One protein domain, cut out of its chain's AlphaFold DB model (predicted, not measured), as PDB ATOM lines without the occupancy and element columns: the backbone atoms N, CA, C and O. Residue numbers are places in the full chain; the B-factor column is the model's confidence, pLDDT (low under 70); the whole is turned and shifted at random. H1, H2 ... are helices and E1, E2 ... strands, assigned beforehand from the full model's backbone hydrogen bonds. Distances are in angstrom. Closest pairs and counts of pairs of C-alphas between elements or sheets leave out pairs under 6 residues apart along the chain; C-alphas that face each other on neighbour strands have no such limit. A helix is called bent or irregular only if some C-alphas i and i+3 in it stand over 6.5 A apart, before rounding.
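Overview. This is residues 6 to 70 of the 70 residues of the protein "VOC domain-containing protein" of Stenotrophomonas sp. HMWF022 (UniProt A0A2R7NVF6). A small, twisted four-stranded sheet has one helix, H1, packed over one of its faces, and a long link leads away from the last strand to a second helix, H2, set off at a distance from this body. Residues 60 to 66, of which 61 to 66 belong to H2, stick out with no other part near them. The printed part has 65 residues with two named helices and four named strands, in the order E1, H1, E2, E3, E4, H2; the sheet is mixed, with the order E1, E4, E3, E2, and the class is mixed, helices and strands. The whole is only just compact, close to loose, with a radius of gyration of the C-alphas of 12.8 A, and elongated, spanning 41 by 24 by 21 A.

Along the chain. E1, residues 6 to 10, begins at C-alpha 6 at (184.354, 252.731, 172.754) and is 12.5 A long from first to last C-alpha. H1, residues 13 to 22, is 14.1 A long. E2, residues 27 to 29, and E3, residues 32 to 35, are short strands. E4, residues 38 to 44, is the longest strand, 19.6 A, and ends at C-alpha 44 at (196.684, 258.690, 175.331). H2, residues 61 to 69, is 14.2 A long and ends at C-alpha 69 at (194.609, 228.977, 166.268); it is irregular, with C-alphas 62 and 65 being 7.7 A apart.

Arrangement. The edge strand E1 is the parallel neighbour of E4 at 30 degrees, with N 8 and O 41 within hydrogen-bond range at 2.8 A. E2, E3 and E4 form a meander, each strand the antiparallel neighbour of the one before. In the hairpin of E2 and E3, N 34 and O 27 are 2.9 A apart; in the hairpin of E3 and E4, N 40 and O 33 are 2.8 A apart. E1, H1 and E2 form a split strand-helix-strand unit, two strands that follow each other among the strands of one sheet with a helix between them along the chain and with E4 and E3 between them in the sheet, and its crossover is right-handed. H1 is on one face of the sheet, two layers in all, at a height over the sheet of 7.7 A. It lies over E3, only just, with 4 of its C-alphas on E3 and 2 each on E4 and E2, and runs slantwise to the strands, only just, at 32 degrees to E3 on the local plane. The closest C-alphas of H1 and E2 are those of Arg 21 and Val 28, 5.9 A apart. H2 is not on the sheet and is apart from H1. In H1 every O i to N i+4 pair is within hydrogen-bond range; in H2, 3 of 5 are.

Size, cuts and confidence. The C-alphas farthest apart are those of Asp 47 and Asn 62, at 41.7 A. The printed part has no cut and ends at the chain's last residue, Trp 70. The link from E4 to H2, residues 45 to 60, is long, and the other four are tight. The sheet is only just strongly twisted, with C-alphas up to 4.1 A off its best plane. The mean pLDDT of the printed part is 94.9, and no printed residue is under 70.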
ATOM      1  N   LEU A   6     183.626 252.909 171.505       95.81
ATOM      2  CA  LEU A   6     184.354 252.731 172.754       95.81
ATOM      3  C   LEU A   6     185.601 253.605 172.711       95.81
ATOM      4  O   LEU A   6     186.384 253.491 171.778       95.81
ATOM      5  N   THR A   7     185.834 254.412 173.737       95.69
ATOM      6  CA  THR A   7     187.118 255.094 173.909       95.69
ATOM      7  C   THR A   7     188.010 254.256 174.816       95.69
ATOM      8  O   THR A   7     187.587 253.869 175.906       95.69
ATOM      9  N   LEU A   8     189.231 253.967 174.368       95.56
ATOM     10  CA  LEU A   8     190.201 253.149 175.087       95.56
ATOM     11  C   LEU A   8     191.460 253.979 175.392       95.56
ATOM     12  O   LEU A   8     192.250 254.249 174.484       95.56
ATOM     13  N   PRO A   9     191.664 254.385 176.658       95.06
ATOM     14  CA  PRO A   9     192.921 254.974 177.100       95.06
ATOM     15  C   PRO A   9     194.057 253.945 177.016       95.06
ATOM     16  O   PRO A   9     193.931 252.835 177.537       95.06
ATOM     17  N   VAL A  10     195.167 254.306 176.371       95.50
ATOM     18  CA  VAL A  10     196.325 253.425 176.155       95.50
ATOM     19  C   VAL A  10     197.644 254.132 176.461       95.50
ATOM     20  O   VAL A  10     197.731 255.359 176.435       95.50
ATOM     21  N   SER A  11     198.686 253.351 176.755       94.44
ATOM     22  CA  SER A  11     200.027 253.866 177.063       94.44
ATOM     23  C   SER A  11     200.712 254.520 175.863       94.44
ATOM     24  O   SER A  11     201.425 255.503 176.030       94.44
ATOM     25  N   ASP A  12     200.499 253.975 174.666       96.12
ATOM     26  CA  ASP A  12     201.069 254.461 173.411       96.12
ATOM     27  C   ASP A  12     200.083 254.160 172.280       96.12
ATOM     28  O   ASP A  12     199.835 253.000 171.944       96.12
ATOM     29  N   VAL A  13     199.488 255.212 171.714       97.69
ATOM     30  CA  VAL A  13     198.452 255.087 170.679       97.69
ATOM     31  C   VAL A  13     198.990 254.389 169.436       97.69
ATOM     32  O   VAL A  13     198.319 253.503 168.914       97.69
ATOM     33  N   ALA A  14     200.194 254.741 168.983       98.25
ATOM     34  CA  ALA A  14     200.756 254.190 167.756       98.25
ATOM     35  C   ALA A  14     201.074 252.702 167.927       98.25
ATOM     36  O   ALA A  14     200.635 251.887 167.122       98.25
ATOM     37  N   ARG A  15     201.734 252.323 169.029       97.88
ATOM     38  CA  ARG A  15     202.063 250.910 169.284       97.88
ATOM     39  C   ARG A  15     200.835 250.036 169.494       97.88
ATOM     40  O   ARG A  15     200.829 248.880 169.079       97.88
ATOM     41  N   VAL A  16     199.799 250.550 170.156       97.19
ATOM     42  CA  VAL A  16     198.560 249.781 170.328       97.19
ATOM     43  C   VAL A  16     197.796 249.677 169.006       97.19
ATOM     44  O   VAL A  16     197.258 248.612 168.708       97.19
ATOM     45  N   ALA A  17     197.798 250.725 168.180       98.44
ATOM     46  CA  ALA A  17     197.264 250.673 166.822       98.44
ATOM     47  C   ALA A  17     198.002 249.628 165.959       98.44
ATOM     48  O   ALA A  17     197.348 248.831 165.286       98.44
ATOM     49  N   ASP A  18     199.337 249.569 166.039       98.56
ATOM     50  CA  ASP A  18     200.156 248.533 165.392       98.56
ATOM     51  C   ASP A  18     199.760 247.130 165.870       98.56
ATOM     52  O   ASP A  18     199.524 246.251 165.052       98.56
ATOM     53  N   TYR A  19     199.583 246.918 167.179       97.69
ATOM     54  CA  TYR A  19     199.116 245.632 167.713       97.69
ATOM     55  C   TYR A  19     197.742 245.227 167.155       97.69
ATOM     56  O   TYR A  19     197.553 244.084 166.733       97.69
ATOM     57  N   PHE A  20     196.780 246.154 167.118       98.06
ATOM     58  CA  PHE A  20     195.453 245.874 166.564       98.06
ATOM     59  C   PHE A  20     195.496 245.534 165.068       98.06
ATOM     60  O   PHE A  20     194.735 244.675 164.624       98.06
ATOM     61  N   ARG A  21     196.381 246.177 164.304       98.56
ATOM     62  CA  ARG A  21     196.560 245.906 162.875       98.56
ATOM     63  C   ARG A  21     197.321 244.611 162.619       98.56
ATOM     64  O   ARG A  21     196.895 243.817 161.795       98.56
ATOM     65  N   ASP A  22     198.451 244.411 163.280       98.38
ATOM     66  CA  ASP A  22     199.420 243.393 162.871       98.38
ATOM     67  C   ASP A  22     199.147 242.055 163.565       98.38
ATOM     68  O   ASP A  22     199.233 241.001 162.936       98.38
ATOM     69  N   VAL A  23     198.777 242.098 164.852       96.56
ATOM     70  CA  VAL A  23     198.422 240.901 165.628       96.56
ATOM     71  C   VAL A  23     196.944 240.614 165.473       96.56
ATOM     72  O   VAL A  23     196.583 239.540 165.003       96.56
ATOM     73  N   LEU A  24     196.087 241.588 165.813       96.44
ATOM     74  CA  LEU A  24     194.641 241.376 165.752       96.44
ATOM     75  C   LEU A  24     194.058 241.465 164.329       96.44
ATOM     76  O   LEU A  24     192.875 241.176 164.149       96.44
ATOM     77  N   GLN A  25     194.880 241.789 163.322       96.19
ATOM     78  CA  GLN A  25     194.488 241.823 161.904       96.19
ATOM     79  C   GLN A  25     193.213 242.637 161.644       96.19
ATOM     80  O   GLN A  25     192.436 242.344 160.734       96.19
ATOM     81  N   LEU A  26     192.992 243.675 162.455       97.00
ATOM     82  CA  LEU A  26     191.848 244.566 162.341       97.00
ATOM     83  C   LEU A  26     192.163 245.745 161.429       97.00
ATOM     84  O   LEU A  26     193.310 246.158 161.252       97.00
ATOM     85  N   GLU A  27     191.108 246.335 160.876       98.06
ATOM     86  CA  GLU A  27     191.226 247.591 160.150       98.06
ATOM     87  C   GLU A  27     191.534 248.727 161.137       98.06
ATOM     88  O   GLU A  27     190.802 248.953 162.107       98.06
ATOM     89  N   VAL A  28     192.622 249.448 160.862       98.50
ATOM     90  CA  VAL A  28     193.102 250.574 161.665       98.50
ATOM     91  C   VAL A  28     193.305 251.795 160.773       98.50
ATOM     92  O   VAL A  28     194.055 251.739 159.798       98.50
ATOM     93  N   ALA A  29     192.684 252.914 161.143       97.81
ATOM     94  CA  ALA A  29     192.846 254.216 160.501       97.81
ATOM     95  C   ALA A  29     193.290 255.251 161.545       97.81
ATOM     96  O   ALA A  29     192.477 255.806 162.279       97.81
ATOM     97  N   GLY A  30     194.601 255.493 161.625       97.44
ATOM     98  CA  GLY A  30     195.181 256.350 162.660       97.44
ATOM     99  C   GLY A  30     194.994 255.740 164.049       97.44
ATOM    100  O   GLY A  30     195.554 254.688 164.343       97.44
ATOM    101  N   ASP A  31     194.199 256.400 164.883       98.12
ATOM    102  CA  ASP A  31     193.864 255.989 166.248       98.12
ATOM    103  C   ASP A  31     192.501 255.275 166.351       98.12
ATOM    104  O   ASP A  31     192.045 254.952 167.449       98.12
ATOM    105  N   GLN A  32     191.857 254.993 165.215       98.56
ATOM    106  CA  GLN A  32     190.595 254.261 165.156       98.56
ATOM    107  C   GLN A  32     190.807 252.812 164.743       98.56
ATOM    108  O   GLN A  32     191.398 252.535 163.701       98.56
ATOM    109  N   VAL A  33     190.240 251.893 165.520       98.56
ATOM    110  CA  VAL A  33     190.202 250.456 165.229       98.56
ATOM    111  C   VAL A  33     188.763 250.037 164.956       98.56
ATOM    112  O   VAL A  33     187.852 250.344 165.732       98.56
ATOM    113  N   ARG A  34     188.540 249.314 163.862       98.25
ATOM    114  CA  ARG A  34     187.222 248.806 163.468       98.25
ATOM    115  C   ARG A  34     187.093 247.324 163.814       98.25
ATOM    116  O   ARG A  34     187.909 246.509 163.400       98.25
ATOM    117  N   ILE A  35     186.028 246.966 164.538       95.69
ATOM    118  CA  ILE A  35     185.694 245.573 164.867       95.69
ATOM    119  C   ILE A  35     184.191 245.318 164.742       95.69
ATOM    120  O   ILE A  35     183.377 245.769 165.552       95.69
ATOM    121  N   GLY A  36     183.801 244.591 163.693       93.19
ATOM    122  CA  GLY A  36     182.392 244.391 163.354       93.19
ATOM    123  C   GLY A  36     181.665 245.732 163.197       93.19
ATOM    124  O   GLY A  36     182.028 246.557 162.363       93.19
ATOM    125  N   TRP A  37     180.641 245.983 164.015       94.81
ATOM    126  CA  TRP A  37     179.909 247.261 164.043       94.81
ATOM    127  C   TRP A  37     180.486 248.298 165.020       94.81
ATOM    128  O   TRP A  37     180.022 249.435 165.017       94.81
ATOM    129  N   SER A  38     181.493 247.948 165.820       97.50
ATOM    130  CA  SER A  38     182.077 248.828 166.838       97.50
ATOM    131  C   SER A  38     183.318 249.554 166.317       97.50
ATOM    132  O   SER A  38     184.144 248.961 165.623       97.50
ATOM    133  N   THR A  39     183.479 250.821 166.694       98.38
ATOM    134  CA  THR A  39     184.755 251.547 166.599       98.38
ATOM    135  C   THR A  39     185.374 251.658 167.986       98.38
ATOM    136  O   THR A  39     184.692 252.058 168.930       98.38
ATOM    137  N   ILE A  40     186.661 251.345 168.101       98.12
ATOM    138  CA  ILE A  40     187.472 251.665 169.274       98.12
ATOM    139  C   ILE A  40     188.320 252.887 168.927       98.12
ATOM    140  O   ILE A  40     189.099 252.849 167.979       98.12
ATOM    141  N   GLN A  41     188.153 253.961 169.686       98.38
ATOM    142  CA  GLN A  41     188.957 255.171 169.613       98.38
ATOM    143  C   GLN A  41     190.078 255.073 170.644       98.38
ATOM    144  O   GLN A  41     189.820 255.117 171.850       98.38
ATOM    145  N   LEU A  42     191.314 254.922 170.182       97.75
ATOM    146  CA  LEU A  42     192.490 254.939 171.040       97.75
ATOM    147  C   LEU A  42     192.790 256.382 171.442       97.75
ATOM    148  O   LEU A  42     192.711 257.295 170.623       97.75
ATOM    149  N   GLN A  43     193.146 256.590 172.706       96.38
ATOM    150  CA  GLN A  43     193.606 257.891 173.184       96.38
ATOM    151  C   GLN A  43     194.762 257.726 174.172       96.38
ATOM    152  O   GLN A  43     194.816 256.708 174.870       96.38
ATOM    153  N   PRO A  44     195.671 258.708 174.285       96.44
ATOM    154  CA  PRO A  44     196.684 258.690 175.331       96.44
ATOM    155  C   PRO A  44     196.019 258.600 176.706       96.44
ATOM    156  O   PRO A  44     195.067 259.326 176.990       96.44
ATOM    157  N   ALA A  45     196.518 257.718 177.568       94.75
ATOM    158  CA  ALA A  45     195.959 257.553 178.906       94.75
ATOM    159  C   ALA A  45     196.193 258.764 179.825       94.75
ATOM    160  O   ALA A  45     195.454 258.940 180.791       94.75
ATOM    161  N   GLY A  46     197.179 259.616 179.522       91.19
ATOM    162  CA  GLY A  46     197.552 260.731 180.393       91.19
ATOM    163  C   GLY A  46     197.938 260.215 181.779       91.19
ATOM    164  O   GLY A  46     198.767 259.314 181.889       91.19
ATOM    165  N   ASP A  47     197.287 260.743 182.814       88.31
ATOM    166  CA  ASP A  47     197.506 260.332 184.207       88.31
ATOM    167  C   ASP A  47     196.662 259.114 184.626       88.31
ATOM    168  O   ASP A  47     196.758 258.641 185.761       88.31
ATOM    169  N   HIS A  48     195.804 258.595 183.738       84.31
ATOM    170  CA  HIS A  48     194.995 257.424 184.049       84.31
ATOM    171  C   HIS A  48     195.853 256.151 184.058       84.31
ATOM    172  O   HIS A  48     196.687 255.958 183.169       84.31
ATOM    173  N   PRO A  49     195.628 255.233 185.018       81.81
ATOM    174  CA  PRO A  49     196.303 253.945 185.007       81.81
ATOM    175  C   PRO A  49     195.960 253.185 183.720       81.81
ATOM    176  O   PRO A  49     194.793 253.055 183.347       81.81
ATOM    177  N   VAL A  50     196.994 252.685 183.044       83.19
ATOM    178  CA  VAL A  50     196.855 251.849 181.848       83.19
ATOM    179  C   VAL A  50     196.678 250.392 182.268       83.19
ATOM    180  O   VAL A  50     197.352 249.911 183.178       83.19
ATOM    181  N   GLY A  51     195.799 249.676 181.570       74.25
ATOM    182  CA  GLY A  51     195.429 248.301 181.905       74.25
ATOM    183  C   GLY A  51     194.205 248.232 182.822       74.25
ATOM    184  O   GLY A  51     193.630 249.244 183.202       74.25
ATOM    185  N   GLY A  52     193.752 247.017 183.131       82.56
ATOM    186  CA  GLY A  52     192.584 246.796 183.999       82.56
ATOM    187  C   GLY A  52     191.238 246.705 183.276       82.56
ATOM    188  O   GLY A  52     190.210 246.557 183.930       82.56
ATOM    189  N   VAL A  53     191.230 246.731 181.941       87.81
ATOM    190  CA  VAL A  53     190.036 246.441 181.137       87.81
ATOM    191  C   VAL A  53     190.225 245.157 180.339       87.81
ATOM    192  O   VAL A  53     191.303 244.892 179.808       87.81
ATOM    193  N   HIS A  54     189.164 244.360 180.256       92.69
ATOM    194  CA  HIS A  54     189.098 243.170 179.417       92.69
ATOM    195  C   HIS A  54     188.147 243.440 178.250       92.69
ATOM    196  O   HIS A  54     186.996 243.823 178.465       92.69
ATOM    197  N   LEU A  55     188.629 243.242 177.023       93.19
ATOM    198  CA  LEU A  55     187.830 243.341 175.805       93.19
ATOM    199  C   LEU A  55     187.650 241.942 175.224       93.19
ATOM    200  O   LEU A  55     188.631 241.247 174.972       93.19
ATOM    201  N   ALA A  56     186.399 241.555 174.998       94.44
ATOM    202  CA  ALA A  56     186.045 240.327 174.302       94.44
ATOM    203  C   ALA A  56     185.367 240.676 172.975       94.44
ATOM    204  O   ALA A  56     184.498 241.554 172.922       94.44
ATOM    205  N   PHE A  57     185.755 239.984 171.907       93.56
ATOM    206  CA  PHE A  57     185.214 240.191 170.569       93.56
ATOM    207  C   PHE A  57     184.354 239.005 170.151       93.56
ATOM    208  O   PHE A  57     184.721 237.850 170.355       93.56
ATOM    209  N   ASN A  58     183.199 239.295 169.552       93.94
ATOM    210  CA  ASN A  58     182.338 238.252 169.016       93.94
ATOM    211  C   ASN A  58     182.970 237.662 167.757       93.94
ATOM    212  O   ASN A  58     183.300 238.395 166.825       93.94
ATOM    213  N   VAL A  59     183.045 236.338 167.711       93.94
ATOM    214  CA  VAL A  59     183.473 235.567 166.544       93.94
ATOM    215  C   VAL A  59     182.289 234.707 166.092       93.94
ATOM    216  O   VAL A  59     181.553 234.207 166.949       93.94
ATOM    217  N   PRO A  60     182.046 234.541 164.778       94.12
ATOM    218  CA  PRO A  60     181.054 233.584 164.301       94.12
ATOM    219  C   PRO A  60     181.355 232.173 164.819       94.12
ATOM    220  O   PRO A  60     182.508 231.752 164.829       94.12
ATOM    221  N   ASP A  61     180.321 231.428 165.203       96.12
ATOM    222  CA  ASP A  61     180.459 230.074 165.763       96.12
ATOM    223  C   ASP A  61     181.326 229.152 164.880       96.12
ATOM    224  O   ASP A  61     182.321 228.580 165.323       96.12
ATOM    225  N   ASN A  62     181.062 229.147 163.571       97.12
ATOM    226  CA  ASN A  62     181.812 228.377 162.573       97.12
ATOM    227  C   ASN A  62     183.248 228.884 162.298       97.12
ATOM    228  O   ASN A  62     183.926 228.388 161.390       97.12
ATOM    229  N   ARG A  63     183.715 229.904 163.020       95.56
ATOM    230  CA  ARG A  63     185.073 230.468 162.942       95.56
ATOM    231  C   ARG A  63     185.842 230.343 164.255       95.56
ATOM    232  O   ARG A  63     187.021 230.675 164.273       95.56
ATOM    233  N   PHE A  64     185.224 229.839 165.324       95.12
ATOM    234  CA  PHE A  64     185.834 229.845 166.654       95.12
ATOM    235  C   PHE A  64     187.170 229.087 166.715       95.12
ATOM    236  O   PHE A  64     188.154 229.626 167.206       95.12
ATOM    237  N   ALA A  65     187.239 227.875 166.153       96.38
ATOM    238  CA  ALA A  65     188.465 227.069 166.175       96.38
ATOM    239  C   ALA A  65     189.636 227.726 165.419       96.38
ATOM    240  O   ALA A  65     190.783 227.658 165.858       96.38
ATOM    241  N   GLU A  66     189.345 228.389 164.299       96.50
ATOM    242  CA  GLU A  66     190.362 229.122 163.541       96.50
ATOM    243  C   GLU A  66     190.810 230.376 164.287       96.50
ATOM    244  O   GLU A  66     192.008 230.616 164.383       96.50
ATOM    245  N   ALA A  67     189.877 231.109 164.900       93.69
ATOM    246  CA  ALA A  67     190.190 232.272 165.726       93.69
ATOM    247  C   ALA A  67     190.982 231.929 167.000       93.69
ATOM    248  O   ALA A  67     191.624 232.805 167.555       93.69
ATOM    249  N   MET A  68     190.923 230.684 167.485       94.31
ATOM    250  CA  MET A  68     191.786 230.211 168.576       94.31
ATOM    251  C   MET A  68     193.191 229.809 168.113       94.31
ATOM    252  O   MET A  68     194.098 229.726 168.936       94.31
ATOM    253  N   THR A  69     193.332 229.431 166.842       95.38
ATOM    254  CA  THR A  69     194.609 228.977 166.268       95.38
ATOM    255  C   THR A  69     195.456 230.158 165.811       95.38
ATOM    256  O   THR A  69     196.682 230.100 165.880       95.38
ATOM    257  N   TRP A  70     194.777 231.186 165.310       94.25
ATOM    258  CA  TRP A  70     195.317 232.515 165.089       94.25
ATOM    259  C   TRP A  70     195.751 233.162 166.410       94.25
ATOM    260  O   TRP A  70     196.872 233.717 166.426       94.25
TER     261      TRP A  70